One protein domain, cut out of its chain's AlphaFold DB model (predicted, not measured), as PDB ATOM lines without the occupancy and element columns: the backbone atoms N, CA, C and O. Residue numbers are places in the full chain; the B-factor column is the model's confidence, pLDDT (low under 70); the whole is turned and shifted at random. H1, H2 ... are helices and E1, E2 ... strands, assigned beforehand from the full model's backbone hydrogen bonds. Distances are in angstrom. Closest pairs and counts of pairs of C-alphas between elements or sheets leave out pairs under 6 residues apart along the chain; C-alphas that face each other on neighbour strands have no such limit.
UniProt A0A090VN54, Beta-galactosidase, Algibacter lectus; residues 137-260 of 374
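What this domain is: This is residues 137 to 260 of the 374 residues of the protein "Beta-galactosidase" of Algibacter lectus (UniProt A0A090VN54). Two antiparallel sheets lie face to face as a sandwich, four strands in the order E6, E5, E8, E9 against three in the order E1, E4, E7. The small hairpin of E2 and E3 packs over the other face of the three-stranded sheet, H1 sits near the end of E4, and short H2 lies far out beyond the hairpin. The printed part has 124 residues, with named elements in the order H1, E1, E2, E3, H2, E4, E5, E6, E7, E8, E9; the class is mixed, helices and strands. It is compact, with a radius of gyration of the C-alphas of 13.4 A, and rounded, spanning 36 by 33 by 27 A.

Where its parts are: Find C-alpha 137 at (195.896, 214.838, 248.156); from there H1 runs 11.9 A through residues 137 to 145. Next come E1, residues 154 to 157, E2, residues 163 to 165, E3, residues 172 to 174, and H2, residues 177 to 180. Look for C-alpha 198 at (198.699, 226.317, 229.260), where E4 begins, residues 198 to 204, 19.4 A long. E5 is residues 209 to 214, 17.1 A; E6 residues 217 to 223, 18.7 A; E7 residues 231 to 237, 19.2 A; E8 residues 242 to 247, 16.4 A. E9, residues 254 to 259, runs 16.9 A to C-alpha 259 at (211.532, 219.786, 237.223).

How they stand to each other: Start with the four-stranded sheet, twisted, its C-alphas up to 4.1 A off the best plane. E5 and E6 form a hairpin, with N 219 and O 212 2.8 A apart; E5 and E8 have N 213 and O 244 at 2.8 A; the hairpin of E8 and E9 has N 243 and O 258 at 2.8 A. In the other sheet, the neighbour strands E1 and E4 have N 154 and O 202 within hydrogen-bond range at 2.8 A, and the neighbour strands E4 and E7 have N 201 and O 234 within hydrogen-bond range at 2.8 A. The sheets' strands stand at 31 degrees; the closest C-alphas of E6 and E7 are those of Arg 222 and Leu 232, 6.2 A apart. In the hairpin of E2 and E3, N 164 and O 173 are 2.8 A apart; Ala 172 of E3 and Trp 234 of E7 have C-alphas 5.6 A apart, the closest of the two strands. H1 only grazes the sheet E1, E4, E7, with residues 137 to 144; H2 is not on either sheet. In H1 every O i to N i+4 pair is within hydrogen-bond range; H2 is too short for such a pair.

The domain as a whole: The C-alphas farthest apart, of Gly 160 and Gly 251, are 39.0 A apart. The printed part has no cut. The link from H2 to E4, residues 181 to 197, is long. Mean pLDDT of the printed part is 93.5, and no printed residue is under 70.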
ATOM      1  N   GLY A 137     196.718 214.622 246.971       94.81
ATOM      2  CA  GLY A 137     195.896 214.838 248.156       94.81
ATOM      3  C   GLY A 137     196.709 214.764 249.444       94.81
ATOM      4  O   GLY A 137     196.548 215.639 250.288       94.81
ATOM      5  N   TRP A 138     197.692 213.857 249.564       95.94
ATOM      6  CA  TRP A 138     198.601 213.815 250.724       95.94
ATOM      7  C   TRP A 138     199.143 215.202 251.099       95.94
ATOM      8  O   TRP A 138     199.166 215.576 252.273       95.94
ATOM      9  N   TYR A 139     199.571 215.978 250.103       96.12
ATOM     10  CA  TYR A 139     200.149 217.299 250.313       96.12
ATOM     11  C   TYR A 139     199.096 218.394 250.506       96.12
ATOM     12  O   TYR A 139     199.331 219.309 251.296       96.12
ATOM     13  N   TYR A 140     197.934 218.277 249.859       95.25
ATOM     14  CA  TYR A 140     196.789 219.154 250.112       95.25
ATOM     15  C   TYR A 140     196.295 219.033 251.560       95.25
ATOM     16  O   TYR A 140     196.282 220.015 252.295       95.25
ATOM     17  N   PHE A 141     195.988 217.827 252.036       95.31
ATOM     18  CA  PHE A 141     195.514 217.644 253.411       95.31
ATOM     19  C   PHE A 141     196.596 217.976 254.441       95.31
ATOM     20  O   PHE A 141     196.293 218.529 255.500       95.31
ATOM     21  N   LYS A 142     197.881 217.754 254.119       95.31
ATOM     22  CA  LYS A 142     198.992 218.237 254.952       95.31
ATOM     23  C   LYS A 142     198.968 219.761 255.116       95.31
ATOM     24  O   LYS A 142     199.246 220.235 256.215       95.31
ATOM     25  N   SER A 143     198.602 220.520 254.080       94.81
ATOM     26  CA  SER A 143     198.487 221.981 254.173       94.81
ATOM     27  C   SER A 143     197.300 222.448 255.022       94.81
ATOM     28  O   SER A 143     197.254 223.610 255.413       94.81
ATOM     29  N   ILE A 144     196.350 221.563 255.329       93.25
ATOM     30  CA  ILE A 144     195.174 221.875 256.149       93.25
ATOM     31  C   ILE A 144     195.369 221.423 257.600       93.25
ATOM     32  O   ILE A 144     195.068 222.181 258.522       93.25
ATOM     33  N   TRP A 145     195.855 220.197 257.812       92.81
ATOM     34  CA  TRP A 145     195.837 219.539 259.126       92.81
ATOM     35  C   TRP A 145     197.150 219.635 259.896       92.81
ATOM     36  O   TRP A 145     197.161 219.439 261.110       92.81
ATOM     37  N   VAL A 146     198.269 219.913 259.223       93.88
ATOM     38  CA  VAL A 146     199.582 219.956 259.874       93.88
ATOM     39  C   VAL A 146     199.991 221.400 260.134       93.88
ATOM     40  O   VAL A 146     200.231 222.176 259.210       93.88
ATOM     41  N   ASN A 147     200.146 221.744 261.413       91.25
ATOM     42  CA  ASN A 147     200.611 223.059 261.856       91.25
ATOM     43  C   ASN A 147     202.148 223.184 261.776       91.25
ATOM     44  O   ASN A 147     202.830 223.378 262.779       91.25
ATOM     45  N   LYS A 148     202.704 222.977 260.578       92.94
ATOM     46  CA  LYS A 148     204.115 223.218 260.230       92.94
ATOM     47  C   LYS A 148     204.172 223.850 258.840       92.94
ATOM     48  O   LYS A 148     203.425 223.362 257.990       92.94
ATOM     49  N   PRO A 149     205.042 224.846 258.578       94.50
ATOM     50  CA  PRO A 149     205.159 225.475 257.265       94.50
ATOM     51  C   PRO A 149     205.197 224.441 256.136       94.50
ATOM     52  O   PRO A 149     205.971 223.480 256.173       94.50
ATOM     53  N   HIS A 150     204.303 224.594 255.161       96.12
ATOM     54  CA  HIS A 150     204.153 223.652 254.056       96.12
ATOM     55  C   HIS A 150     203.810 224.382 252.761       96.12
ATOM     56  O   HIS A 150     202.972 225.285 252.735       96.12
ATOM     57  N   VAL A 151     204.429 223.940 251.672       97.44
ATOM     58  CA  VAL A 151     204.094 224.307 250.298       97.44
ATOM     59  C   VAL A 151     204.293 223.068 249.425       97.44
ATOM     60  O   VAL A 151     205.195 222.266 249.665       97.44
ATOM     61  N   SER A 152     203.427 222.877 248.439       97.50
ATOM     62  CA  SER A 152     203.516 221.777 247.471       97.50
ATOM     63  C   SER A 152     202.949 222.220 246.138       97.50
ATOM     64  O   SER A 152     202.052 223.052 246.128       97.50
ATOM     65  N   ILE A 153     203.429 221.652 245.036       97.88
ATOM     66  CA  ILE A 153     202.955 221.986 243.690       97.88
ATOM     67  C   ILE A 153     202.209 220.790 243.103       97.88
ATOM     68  O   ILE A 153     202.685 219.660 243.190       97.88
ATOM     69  N   GLY A 154     201.044 221.046 242.516       96.88
ATOM     70  CA  GLY A 154     200.328 220.139 241.624       96.88
ATOM     71  C   GLY A 154     200.015 220.845 240.310       96.88
ATOM     72  O   GLY A 154     199.950 222.074 240.262       96.88
ATOM     73  N   THR A 155     199.856 220.087 239.231       97.12
ATOM     74  CA  THR A 155     199.675 220.659 237.891       97.12
ATOM     75  C   THR A 155     198.596 219.940 237.098       97.12
ATOM     76  O   THR A 155     198.490 218.716 237.127       97.12
ATOM     77  N   THR A 156     197.806 220.685 236.337       95.69
ATOM     78  CA  THR A 156     196.755 220.137 235.467       95.69
ATOM     79  C   THR A 156     196.742 220.935 234.167       95.69
ATOM     80  O   THR A 156     196.826 222.161 234.246       95.69
ATOM     81  N   PRO A 157     196.626 220.318 232.976       96.00
ATOM     82  CA  PRO A 157     196.362 221.072 231.748       96.00
ATOM     83  C   PRO A 157     195.177 222.027 231.928       96.00
ATOM     84  O   PRO A 157     194.205 221.679 232.597       96.00
ATOM     85  N   LEU A 158     195.236 223.233 231.354       94.62
ATOM     86  CA  LEU A 158     194.119 224.181 231.435       94.62
ATOM     87  C   LEU A 158     192.857 223.598 230.788       94.62
ATOM     88  O   LEU A 158     191.759 223.728 231.337       94.62
ATOM     89  N   GLU A 159     193.026 222.901 229.666       92.75
ATOM     90  CA  GLU A 159     191.960 222.163 229.000       92.75
ATOM     91  C   GLU A 159     191.358 221.105 229.943       92.75
ATOM     92  O   GLU A 159     192.057 220.271 230.512       92.75
ATOM     93  N   GLY A 160     190.039 221.160 230.156       88.50
ATOM     94  CA  GLY A 160     189.330 220.231 231.047       88.50
ATOM     95  C   GLY A 160     189.528 220.478 232.553       88.50
ATOM     96  O   GLY A 160     188.903 219.793 233.375       88.50
ATOM     97  N   SER A 161     190.329 221.474 232.953       90.44
ATOM     98  CA  SER A 161     190.525 221.816 234.371       90.44
ATOM     99  C   SER A 161     189.256 222.386 235.018       90.44
ATOM    100  O   SER A 161     188.932 222.033 236.152       90.44
ATOM    101  N   GLY A 162     188.492 223.188 234.268       90.38
ATOM    102  CA  GLY A 162     187.395 224.012 234.785       90.38
ATOM    103  C   GLY A 162     187.832 225.426 235.191       90.38
ATOM    104  O   GLY A 162     187.006 226.192 235.696       90.38
ATOM    105  N   PHE A 163     189.094 225.783 234.959       92.25
ATOM    106  CA  PHE A 163     189.605 227.142 235.096       92.25
ATOM    107  C   PHE A 163     189.797 227.804 233.731       92.25
ATOM    108  O   PHE A 163     190.028 227.139 232.723       92.25
ATOM    109  N   GLU A 164     189.738 229.129 233.732       92.88
ATOM    110  CA  GLU A 164     190.111 230.002 232.623       92.88
ATOM    111  C   GLU A 164     191.344 230.827 233.006       92.88
ATOM    112  O   GLU A 164     191.689 230.943 234.184       92.88
ATOM    113  N   SER A 165     192.024 231.398 232.011       93.69
ATOM    114  CA  SER A 165     193.195 232.246 232.233       93.69
ATOM    115  C   SER A 165     192.814 233.718 232.163       93.69
ATOM    116  O   SER A 165     192.325 234.179 231.132       93.69
ATOM    117  N   ASP A 166     193.102 234.473 233.219       91.75
ATOM    118  CA  ASP A 166     193.166 235.926 233.119       91.75
ATOM    119  C   ASP A 166     194.457 236.322 232.389       91.75
ATOM    120  O   ASP A 166     195.563 236.112 232.893       91.75
ATOM    121  N   SER A 167     194.323 236.879 231.186       85.81
ATOM    122  CA  SER A 167     195.450 237.137 230.282       85.81
ATOM    123  C   SER A 167     196.446 238.180 230.797       85.81
ATOM    124  O   SER A 167     197.600 238.165 230.374       85.81
ATOM    125  N   LEU A 168     196.024 239.069 231.701       86.44
ATOM    126  CA  LEU A 168     196.876 240.123 232.250       86.44
ATOM    127  C   LEU A 168     197.647 239.644 233.483       86.44
ATOM    128  O   LEU A 168     198.837 239.912 233.623       86.44
ATOM    129  N   SER A 169     196.962 238.965 234.398       87.19
ATOM    130  CA  SER A 169     197.507 238.590 235.703       87.19
ATOM    131  C   SER A 169     198.019 237.154 235.772       87.19
ATOM    132  O   SER A 169     198.716 236.816 236.732       87.19
ATOM    133  N   GLY A 170     197.657 236.292 234.814       88.50
ATOM    134  CA  GLY A 170     197.933 234.853 234.855       88.50
ATOM    135  C   GLY A 170     197.183 234.134 235.981       88.50
ATOM    136  O   GLY A 170     197.621 233.084 236.456       88.50
ATOM    137  N   LYS A 171     196.098 234.724 236.501       91.25
ATOM    138  CA  LYS A 171     195.241 234.094 237.513       91.25
ATOM    139  C   LYS A 171     194.352 233.034 236.868       91.25
ATOM    140  O   LYS A 171     193.828 233.236 235.776       91.25
ATOM    141  N   ALA A 172     194.148 231.935 237.588       91.69
ATOM    142  CA  ALA A 172     193.114 230.969 237.251       91.69
ATOM    143  C   ALA A 172     191.753 231.524 237.698       91.69
ATOM    144  O   ALA A 172     191.520 231.720 238.892       91.69
ATOM    145  N   VAL A 173     190.864 231.793 236.746       90.31
ATOM    146  CA  VAL A 173     189.498 232.259 237.001       90.31
ATOM    147  C   VAL A 173     188.565 231.056 236.998       90.31
ATOM    148  O   VAL A 173     188.668 230.169 236.154       90.31
ATOM    149  N   VAL A 174     187.667 230.986 237.976       87.50
ATOM    150  CA  VAL A 174     186.728 229.866 238.091       87.50
ATOM    151  C   VAL A 174     185.598 229.992 237.073       87.50
ATOM    152  O   VAL A 174     184.877 230.985 237.066       87.50
ATOM    153  N   SER A 175     185.368 228.939 236.285       76.25
ATOM    154  CA  SER A 175     184.149 228.826 235.467       76.25
ATOM    155  C   SER A 175     182.910 228.511 236.323       76.25
ATOM    156  O   SER A 175     181.785 228.877 235.987       76.25
ATOM    157  N   SER A 176     183.095 227.839 237.470       83.81
ATOM    158  CA  SER A 176     182.037 227.590 238.453       83.81
ATOM    159  C   SER A 176     182.597 227.332 239.852       83.81
ATOM    160  O   SER A 176     183.707 226.828 240.016       83.81
ATOM    161  N   LYS A 177     181.783 227.584 240.886       82.25
ATOM    162  CA  LYS A 177     182.161 227.327 242.289       82.25
ATOM    163  C   LYS A 177     182.489 225.858 242.585       82.25
ATOM    164  O   LYS A 177     183.234 225.596 243.517       82.25
ATOM    165  N   LYS A 178     181.954 224.905 241.809       82.44
ATOM    166  CA  LYS A 178     182.205 223.464 242.013       82.44
ATOM    167  C   LYS A 178     183.659 223.073 241.745       82.44
ATOM    168  O   LYS A 178     184.117 222.084 242.298       82.44
ATOM    169  N   VAL A 179     184.367 223.838 240.914       85.25
ATOM    170  CA  VAL A 179     185.768 223.575 240.548       85.25
ATOM    171  C   VAL A 179     186.716 223.797 241.735       85.25
ATOM    172  O   VAL A 179     187.792 223.221 241.770       85.25
ATOM    173  N   LEU A 180     186.294 224.575 242.737       86.69
ATOM    174  CA  LEU A 180     187.053 224.815 243.970       86.69
ATOM    175  C   LEU A 180     186.982 223.651 244.970       86.69
ATOM    176  O   LEU A 180     187.645 223.685 246.004       86.69
ATOM    177  N   ASN A 181     186.164 222.631 244.702       85.31
ATOM    178  CA  ASN A 181     186.211 221.412 245.494       85.31
ATOM    179  C   ASN A 181     187.478 220.643 245.122       85.31
ATOM    180  O   ASN A 181     187.743 220.425 243.938       85.31
ATOM    181  N   TRP A 182     188.228 220.210 246.135       85.62
ATOM    182  CA  TRP A 182     189.414 219.384 245.939       85.62
ATOM    183  C   TRP A 182     189.102 218.169 245.052       85.62
ATOM    184  O   TRP A 182     188.087 217.496 245.240       85.62
ATOM    185  N   ASN A 183     189.972 217.902 244.076       82.81
ATOM    186  CA  ASN A 183     189.845 216.755 243.190       82.81
ATOM    187  C   ASN A 183     191.223 216.172 242.859       82.81
ATOM    188  O   ASN A 183     191.921 216.638 241.956       82.81
ATOM    189  N   ASN A 184     191.571 215.095 243.557       80.31
ATOM    190  CA  ASN A 184     192.838 214.389 243.398       80.31
ATOM    191  C   ASN A 184     193.050 213.820 241.986       80.31
ATOM    192  O   ASN A 184     194.183 213.754 241.518       80.31
ATOM    193  N   SER A 185     191.972 213.442 241.285       75.75
ATOM    194  CA  SER A 185     192.059 212.750 239.988       75.75
ATOM    195  C   SER A 185     192.681 213.596 238.870       75.75
ATOM    196  O   SER A 185     193.178 213.046 237.890       75.75
ATOM    197  N   LYS A 186     192.670 214.928 239.007       78.25
ATOM    198  CA  LYS A 186     193.177 215.855 237.982       78.25
ATOM    199  C   LYS A 186     194.622 216.293 238.213       78.25
ATOM    200  O   LYS A 186     195.296 216.672 237.259       78.25
ATOM    201  N   ALA A 187     195.095 216.232 239.455       85.31
ATOM    202  CA  ALA A 187     196.357 216.838 239.836       85.31
ATOM    203  C   ALA A 187     197.555 215.926 239.533       85.31
ATOM    204  O   ALA A 187     197.703 214.825 240.071       85.31
ATOM    205  N   ASN A 188     198.458 216.426 238.696       95.19
ATOM    206  CA  ASN A 188     199.726 215.788 238.379       95.19
ATOM    207  C   ASN A 188     200.842 216.290 239.299       95.19
ATOM    208  O   ASN A 188     200.784 217.389 239.845       95.19
ATOM    209  N   MET A 189     201.887 215.474 239.432       96.12
ATOM    210  CA  MET A 189     203.093 215.771 240.216       96.12
ATOM    211  C   MET A 189     204.340 215.859 239.315       96.12
ATOM    212  O   MET A 189     205.413 215.402 239.707       96.12
ATOM    213  N   HIS A 190     204.195 216.356 238.080       97.62
ATOM    214  CA  HIS A 190     205.281 216.457 237.092       97.62
ATOM    215  C   HIS A 190     205.221 217.769 236.298       97.62
ATOM    216  O   HIS A 190     204.174 218.400 236.205       97.62
ATOM    217  N   TRP A 191     206.338 218.158 235.679       98.44
ATOM    218  CA  TRP A 191     206.434 219.348 234.823       98.44
ATOM    219  C   TRP A 191     206.892 218.958 233.414       98.44
ATOM    220  O   TRP A 191     207.996 219.279 232.978       98.44
ATOM    221  N   ASN A 192     206.033 218.221 232.711       98.38
ATOM    222  CA  ASN A 192     206.306 217.639 231.394       98.38
ATOM    223  C   ASN A 192     205.031 217.745 230.546       98.38
ATOM    224  O   ASN A 192     204.150 216.897 230.663       98.38
ATOM    225  N   TYR A 193     204.935 218.800 229.738       98.25
ATOM    226  CA  TYR A 193     203.792 219.106 228.867       98.25
ATOM    227  C   TYR A 193     204.286 219.478 227.461       98.25
ATOM    228  O   TYR A 193     205.493 219.468 227.197       98.25
ATOM    229  N   LYS A 194     203.382 219.791 226.528       97.88
ATOM    230  CA  LYS A 194     203.796 220.295 225.211       97.88
ATOM    231  C   LYS A 194     204.303 221.739 225.346       97.88
ATOM    232  O   LYS A 194     203.698 222.512 226.086       97.88
ATOM    233  N   PRO A 195     205.383 222.143 224.647       98.25
ATOM    234  CA  PRO A 195     205.854 223.529 224.667       98.25
ATOM    235  C   PRO A 195     204.720 224.529 224.403       98.25
ATOM    236  O   PRO A 195     204.009 224.407 223.408       98.25
ATOM    237  N   GLY A 196     204.549 225.502 225.302       97.38
ATOM    238  CA  GLY A 196     203.505 226.529 225.216       97.38
ATOM    239  C   GLY A 196     202.101 226.098 225.661       97.38
ATOM    240  O   GLY A 196     201.212 226.945 225.716       97.38
ATOM    241  N   GLU A 197     201.883 224.827 226.010       97.88
ATOM    242  CA  GLU A 197     200.614 224.358 226.576       97.88
ATOM    243  C   GLU A 197     200.313 225.099 227.884       97.88
ATOM    244  O   GLU A 197     201.178 225.213 228.750       97.88
ATOM    245  N   LEU A 198     199.096 225.627 228.035       97.50
ATOM    246  CA  LEU A 198     198.699 226.317 229.260       97.50
ATOM    247  C   LEU A 198     198.392 225.300 230.359       97.50
ATOM    248  O   LEU A 198     197.554 224.416 230.186       97.50
ATOM    249  N   VAL A 199     199.039 225.467 231.509       98.06
ATOM    250  CA  VAL A 199     198.929 224.570 232.661       98.06
ATOM    251  C   VAL A 199     198.445 225.357 233.871       98.06
ATOM    252  O   VAL A 199     198.990 226.410 234.201       98.06
ATOM    253  N   VAL A 200     197.431 224.839 234.557       97.06
ATOM    254  CA  VAL A 200     197.028 225.312 235.882       97.06
ATOM    255  C   VAL A 200     198.005 224.740 236.900       97.06
ATOM    256  O   VAL A 200     198.084 223.525 237.090       97.06
ATOM    257  N   VAL A 201     198.750 225.624 237.550       97.75
ATOM    258  CA  VAL A 201     199.621 225.302 238.680       97.75
ATOM    259  C   VAL A 201     198.835 225.557 239.958       97.75
ATOM    260  O   VAL A 201     198.463 226.694 240.240       97.75
ATOM    261  N   GLU A 202     198.596 224.501 240.725       96.69
ATOM    262  CA  GLU A 202     197.908 224.537 242.010       96.69
ATOM    263  C   GLU A 202     198.916 224.371 243.145       96.69
ATOM    264  O   GLU A 202     199.707 223.427 243.165       96.69
ATOM    265  N   VAL A 203     198.878 225.278 244.118       97.38
ATOM    266  CA  VAL A 203     199.810 225.292 245.243       97.38
ATOM    267  C   VAL A 203     199.047 225.242 246.567       97.38
ATOM    268  O   VAL A 203     198.665 226.288 247.103       97.38
ATOM    269  N   PRO A 204     198.807 224.037 247.117       96.19
ATOM    270  CA  PRO A 204     198.345 223.880 248.489       96.19
ATOM    271  C   PRO A 204     199.402 224.354 249.491       96.19
ATOM    272  O   PRO A 204     200.577 223.978 249.411       96.19
ATOM    273  N   THR A 205     198.986 225.176 250.452       96.12
ATOM    274  CA  THR A 205     199.871 225.749 251.472       96.12
ATOM    275  C   THR A 205     199.102 226.161 252.732       96.12
ATOM    276  O   THR A 205     197.901 226.425 252.683       96.12
ATOM    277  N   ASN A 206     199.798 226.228 253.868       94.56
ATOM    278  CA  ASN A 206     199.322 226.920 255.071       94.56
ATOM    279  C   ASN A 206     199.946 228.314 255.256       94.56
ATOM    280  O   ASN A 206     199.581 229.003 256.205       94.56
ATOM    281  N   ASN A 207     200.829 228.753 254.354       95.31
ATOM    282  CA  ASN A 207     201.403 230.096 254.363       95.31
ATOM    283  C   ASN A 207     200.446 231.110 253.726       95.31
ATOM    284  O   ASN A 207     199.746 230.796 252.768       95.31
ATOM    285  N   HIS A 208     200.444 232.347 254.231       93.88
ATOM    286  CA  HIS A 208     199.546 233.397 253.740       93.88
ATOM    287  C   HIS A 208     199.821 233.801 252.293       93.88
ATOM    288  O   HIS A 208     198.875 234.048 251.551       93.88
ATOM    289  N   VAL A 209     201.096 233.867 251.905       96.31
ATOM    290  CA  VAL A 209     201.546 234.302 250.582       96.31
ATOM    291  C   VAL A 209     202.562 233.305 250.042       96.31
ATOM    292  O   VAL A 209     203.421 232.823 250.784       96.31
ATOM    293  N   VAL A 210     202.461 233.014 248.748       98.06
ATOM    294  CA  VAL A 210     203.437 232.213 248.002       98.06
ATOM    295  C   VAL A 210     203.804 232.946 246.725       98.06
ATOM    296  O   VAL A 210     202.931 233.503 246.055       98.06
ATOM    297  N   GLU A 211     205.083 232.911 246.371       98.12
ATOM    298  CA  GLU A 211     205.581 233.354 245.072       98.12
ATOM    299  C   GLU A 211     205.998 232.148 244.226       98.12
ATOM    300  O   GLU A 211     206.644 231.216 244.715       98.12
ATOM    301  N   LEU A 212     205.591 232.159 242.956       98.62
ATOM    302  CA  LEU A 212     205.898 231.107 241.993       98.62
ATOM    303  C   LEU A 212     206.962 231.601 241.010       98.62
ATOM    304  O   LEU A 212     206.903 232.736 240.545       98.62
ATOM    305  N   PHE A 213     207.901 230.732 240.657       98.75
ATOM    306  CA  PHE A 213     208.988 231.014 239.729       98.75
ATOM    307  C   PHE A 213     209.058 229.940 238.649       98.75
ATOM    308  O   PHE A 213     208.948 228.753 238.953       98.75
ATOM    309  N   LEU A 214     209.324 230.347 237.408       98.75
ATOM    310  CA  LEU A 214     209.678 229.453 236.306       98.75
ATOM    311  C   LEU A 214     211.044 229.852 235.761       98.75
ATOM    312  O   LEU A 214     211.228 230.976 235.288       98.75
ATOM    313  N   ASN A 215     212.010 228.936 235.837       98.44
ATOM    314  CA  ASN A 215     213.391 229.181 235.413       98.44
ATOM    315  C   ASN A 215     213.976 230.447 236.070       98.44
ATOM    316  O   ASN A 215     214.554 231.305 235.410       98.44
ATOM    317  N   ASN A 216     213.776 230.569 237.390       97.62
ATOM    318  CA  ASN A 216     214.156 231.714 238.232       97.62
ATOM    319  C   ASN A 216     213.465 233.052 237.908       97.62
ATOM    320  O   ASN A 216     213.738 234.046 238.577       97.62
ATOM    321  N   ARG A 217     212.546 233.102 236.936       97.88
ATOM    322  CA  ARG A 217     211.714 234.284 236.684       97.88
ATOM    323  C   ARG A 217     210.461 234.216 237.543       97.88
ATOM    324  O   ARG A 217     209.762 233.205 237.513       97.88
ATOM    325  N   SER A 218     210.180 235.282 238.286       97.94
ATOM    326  CA  SER A 218     208.946 235.384 239.069       97.94
ATOM    327  C   SER A 218     207.722 235.410 238.151       97.94
ATOM    328  O   SER A 218     207.701 236.108 237.137       97.94
ATOM    329  N   LEU A 219     206.702 234.650 238.537       97.38
ATOM    330  CA  LEU A 219     205.349 234.658 237.975       97.38
ATOM    331  C   LEU A 219     204.369 235.406 238.900       97.38
ATOM    332  O   LEU A 219     203.148 235.304 238.754       97.38
ATOM    333  N   GLY A 220     204.907 236.157 239.864       96.50
ATOM    334  CA  GLY A 220     204.162 236.916 240.854       96.50
ATOM    335  C   GLY A 220     203.647 236.074 242.020       96.50
ATOM    336  O   GLY A 220     203.602 234.840 241.983       96.50
ATOM    337  N   SER A 221     203.227 236.774 243.072       96.69
ATOM    338  CA  SER A 221     202.702 236.170 244.290       96.69
ATOM    339  C   SER A 221     201.178 236.012 244.275       96.69
ATOM    340  O   SER A 221     200.451 236.653 243.501       96.69
ATOM    341  N   ARG A 222     200.684 235.116 245.133       96.25
ATOM    342  CA  ARG A 222     199.259 234.911 245.425       96.25
ATOM    343  C   ARG A 222     199.053 234.787 246.929       96.25
ATOM    344  O   ARG A 222     199.931 234.296 247.633       96.25
ATOM    345  N   SER A 223     197.882 235.222 247.390       95.31
ATOM    346  CA  SER A 223     197.500 235.228 248.803       95.31
ATOM    347  C   SER A 223     196.346 234.268 249.074       95.31
ATOM    348  O   SER A 223     195.402 234.178 248.286       95.31
ATOM    349  N   LEU A 224     196.382 233.590 250.222       93.44
ATOM    350  CA  LEU A 224     195.272 232.761 250.699       93.44
ATOM    351  C   LEU A 224     193.994 233.575 250.941       93.44
ATOM    352  O   LEU A 224     192.907 233.017 250.840       93.44
ATOM    353  N   SER A 225     194.102 234.885 251.202       92.44
ATOM    354  CA  SER A 225     192.936 235.776 251.345       92.44
ATOM    355  C   SER A 225     192.024 235.768 250.118       92.44
ATOM    356  O   SER A 225     190.821 235.977 250.245       92.44
ATOM    357  N   ASP A 226     192.596 235.498 248.944       90.25
ATOM    358  CA  ASP A 226     191.892 235.534 247.663       90.25
ATOM    359  C   ASP A 226     191.417 234.136 247.229       90.25
ATOM    360  O   ASP A 226     190.794 233.993 246.178       90.25
ATOM    361  N   ASN A 227     191.732 233.094 248.009       90.88
ATOM    362  CA  ASN A 227     191.549 231.689 247.641       90.88
ATOM    363  C   ASN A 227     190.830 230.932 248.775       90.88
ATOM    364  O   ASN A 227     191.481 230.329 249.635       90.88
ATOM    365  N   PRO A 228     189.482 230.953 248.801       86.12
ATOM    366  CA  PRO A 228     188.689 230.443 249.923       86.12
ATOM    367  C   PRO A 228     188.771 228.922 250.119       86.12
ATOM    368  O   PRO A 228     188.352 228.426 251.158       86.12
ATOM    369  N   ASP A 229     189.292 228.176 249.144       89.50
ATOM    370  CA  ASP A 229     189.556 226.732 249.190       89.50
ATOM    371  C   ASP A 229     190.990 226.381 249.633       89.50
ATOM    372  O   ASP A 229     191.349 225.206 249.720       89.50
ATOM    373  N   ARG A 230     191.795 227.404 249.951       90.88
ATOM    374  CA  ARG A 230     193.198 227.330 250.386       90.88
ATOM    375  C   ARG A 230     194.174 226.727 249.372       90.88
ATOM    376  O   ARG A 230     195.187 226.139 249.753       90.88
ATOM    377  N   ILE A 231     193.903 226.921 248.084       94.81
ATOM    378  CA  ILE A 231     194.801 226.530 246.994       94.81
ATOM    379  C   ILE A 231     195.120 227.763 246.155       94.81
ATOM    380  O   ILE A 231     194.226 228.383 245.583       94.81
ATOM    381  N   LEU A 232     196.400 228.117 246.063       96.12
ATOM    382  CA  LEU A 232     196.854 229.241 245.244       96.12
ATOM    383  C   LEU A 232     197.067 228.786 243.803       96.12
ATOM    384  O   LEU A 232     197.596 227.697 243.583       96.12
ATOM    385  N   ARG A 233     196.660 229.604 242.823       95.81
ATOM    386  CA  ARG A 233     196.668 229.195 241.412       95.81
ATOM    387  C   ARG A 233     197.297 230.203 240.458       95.81
ATOM    388  O   ARG A 233     197.077 231.415 240.560       95.81
ATOM    389  N   TRP A 234     198.009 229.653 239.480       97.50
ATOM    390  CA  TRP A 234     198.555 230.346 238.315       97.50
ATOM    391  C   TRP A 234     198.195 229.566 237.054       97.50
ATOM    392  O   TRP A 234     198.127 228.338 237.089       97.50
ATOM    393  N   VAL A 235     198.008 230.267 235.940       97.69
ATOM    394  CA  VAL A 235     197.999 229.658 234.608       97.69
ATOM    395  C   VAL A 235     199.317 229.997 233.932       97.69
ATOM    396  O   VAL A 235     199.647 231.168 233.756       97.69
ATOM    397  N   VAL A 236     200.090 228.968 233.594       97.81
ATOM    398  CA  VAL A 236     201.477 229.104 233.149       97.81
ATOM    399  C   VAL A 236     201.646 228.391 231.806       97.81
ATOM    400  O   VAL A 236     201.341 227.199 231.730       97.81
ATOM    401  N   PRO A 237     202.120 229.069 230.743       97.44
ATOM    402  CA  PRO A 237     202.528 228.384 229.523       97.44
ATOM    403  C   PRO A 237     203.743 227.508 229.821       97.44
ATOM    404  O   PRO A 237     204.729 227.969 230.402       97.44
ATOM    405  N   PHE A 238     203.675 226.240 229.437       98.56
ATOM    406  CA  PHE A 238     204.733 225.292 229.719       98.56
ATOM    407  C   PHE A 238     206.033 225.676 229.002       98.56
ATOM    408  O   PHE A 238     206.102 225.746 227.771       98.56
ATOM    409  N   GLU A 239     207.081 225.841 229.802       98.50
ATOM    410  CA  GLU A 239     208.474 225.934 229.385       98.50
ATOM    411  C   GLU A 239     209.254 224.879 230.173       98.50
ATOM    412  O   GLU A 239     209.098 224.764 231.395       98.50
ATOM    413  N   ALA A 240     210.077 224.094 229.476       98.62
ATOM    414  CA  ALA A 240     210.907 223.089 230.122       98.62
ATOM    415  C   ALA A 240     211.877 223.747 231.116       98.62
ATOM    416  O   ALA A 240     212.447 224.807 230.846       98.62
ATOM    417  N   GLY A 241     212.081 223.100 232.259       98.38
ATOM    418  CA  GLY A 241     213.021 223.564 233.272       98.38
ATOM    419  C   GLY A 241     212.504 223.348 234.684       98.38
ATOM    420  O   GLY A 241     212.091 222.241 235.020       98.38
ATOM    421  N   THR A 242     212.588 224.376 235.526       98.75
ATOM    422  CA  THR A 242     212.288 224.278 236.962       98.75
ATOM    423  C   THR A 242     211.171 225.236 237.358       98.75
ATOM    424  O   THR A 242     211.303 226.451 237.195       98.75
ATOM    425  N   LEU A 243     210.102 224.672 237.913       98.75
ATOM    426  CA  LEU A 243     209.002 225.385 238.543       98.75
ATOM    427  C   LEU A 243     209.188 225.338 240.064       98.75
ATOM    428  O   LEU A 243     209.257 224.254 240.647       98.75
ATOM    429  N   THR A 244     209.254 226.501 240.705       98.81
ATOM    430  CA  THR A 244     209.558 226.629 242.135       98.81
ATOM    431  C   THR A 244     208.504 227.480 242.831       98.81
ATOM    432  O   THR A 244     208.247 228.602 242.409       98.81
ATOM    433  N   ALA A 245     207.924 226.978 243.918       98.56
ATOM    434  CA  ALA A 245     207.025 227.725 244.794       98.56
ATOM    435  C   ALA A 245     207.729 227.989 246.126       98.56
ATOM    436  O   ALA A 245     208.187 227.042 246.768       98.56
ATOM    437  N   ARG A 246     207.803 229.258 246.537       98.06
ATOM    438  CA  ARG A 246     208.457 229.693 247.779       98.06
ATOM    439  C   ARG A 246     207.474 230.390 248.695       98.06
ATOM    440  O   ARG A 246     206.688 231.225 248.248       98.06
ATOM    441  N   ALA A 247     207.543 230.049 249.971       96.62
ATOM    442  CA  ALA A 247     206.696 230.613 251.005       96.62
ATOM    443  C   ALA A 247     207.465 230.739 252.322       96.62
ATOM    444  O   ALA A 247     208.518 230.128 252.497       96.62
ATOM    445  N   GLY A 248     206.883 231.473 253.262       89.62
ATOM    446  CA  GLY A 248     207.428 231.649 254.604       89.62
ATOM    447  C   GLY A 248     208.101 233.001 254.797       89.62
ATOM    448  O   GLY A 248     208.229 233.809 253.880       89.62
ATOM    449  N   PHE A 249     208.479 233.241 256.041       82.94
ATOM    450  CA  PHE A 249     209.206 234.410 256.517       82.94
ATOM    451  C   PHE A 249     210.337 233.919 257.425       82.94
ATOM    452  O   PHE A 249     210.293 232.772 257.871       82.94
ATOM    453  N   GLU A 250     211.311 234.790 257.679       79.88
ATOM    454  CA  GLU A 250     212.543 234.559 258.451       79.88
ATOM    455  C   GLU A 250     212.520 233.337 259.392       79.88
ATOM    456  O   GLU A 250     211.906 233.353 260.462       79.88
ATOM    457  N   GLY A 251     213.222 232.271 258.993       77.75
ATOM    458  CA  GLY A 251     213.396 231.042 259.777       77.75
ATOM    459  C   GLY A 251     212.300 229.982 259.597       77.75
ATOM    460  O   GLY A 251     212.356 228.929 260.237       77.75
ATOM    461  N   GLN A 252     211.304 230.236 258.744       86.00
ATOM    462  CA  GLN A 252     210.234 229.304 258.364       86.00
ATOM    463  C   GLN A 252     210.075 229.176 256.840       86.00
ATOM    464  O   GLN A 252     209.003 228.812 256.348       86.00
ATOM    465  N   GLU A 253     211.127 229.478 256.080       94.06
ATOM    466  CA  GLU A 253     211.121 229.387 254.626       94.06
ATOM    467  C   GLU A 253     210.920 227.941 254.165       94.06
ATOM    468  O   GLU A 253     211.586 227.004 254.611       94.06
ATOM    469  N   VAL A 254     209.993 227.762 253.229       96.62
ATOM    470  CA  VAL A 254     209.713 226.476 252.599       96.62
ATOM    471  C   VAL A 254     209.653 226.626 251.090       96.62
ATOM    472  O   VAL A 254     209.140 227.610 250.552       96.62
ATOM    473  N   GLU A 255     210.166 225.612 250.403       97.12
ATOM    474  CA  GLU A 255     210.204 225.549 248.949       97.12
ATOM    475  C   GLU A 255     209.653 224.205 248.461       97.12
ATOM    476  O   GLU A 255     209.902 223.155 249.055       97.12
ATOM    477  N   SER A 256     208.917 224.243 247.350       98.06
ATOM    478  CA  SER A 256     208.555 223.067 246.562       98.06
ATOM    479  C   SER A 256     209.031 223.260 245.130       98.06
ATOM    480  O   SER A 256     208.889 224.346 244.572       98.06
ATOM    481  N   VAL A 257     209.551 222.193 244.525       98.31
ATOM    482  CA  VAL A 257     210.148 222.224 243.185       98.31
ATOM    483  C   VAL A 257     209.584 221.100 242.324       98.31
ATOM    484  O   VAL A 257     209.574 219.946 242.750       98.31
ATOM    485  N   LEU A 258     209.185 221.423 241.093       98.12
ATOM    486  CA  LEU A 258     208.987 220.458 240.013       98.12
ATOM    487  C   LEU A 258     209.978 220.747 238.885       98.12
ATOM    488  O   LEU A 258     210.192 221.900 238.512       98.12
ATOM    489  N   LYS A 259     210.582 219.694 238.335       98.50
ATOM    490  CA  LYS A 259     211.532 219.786 237.223       98.50
ATOM    491  C   LYS A 259     211.037 218.967 236.045       98.50
ATOM    492  O   LYS A 259     210.491 217.883 236.243       98.50
ATOM    493  N   THR A 260     211.249 219.479 234.839       98.75
ATOM    494  CA  THR A 260     211.064 218.704 233.612       98.75
ATOM    495  C   THR A 260     212.096 217.590 233.556       98.75
ATOM    496  O   THR A 260     213.290 217.858 233.684       98.75
TER     497      THR A 260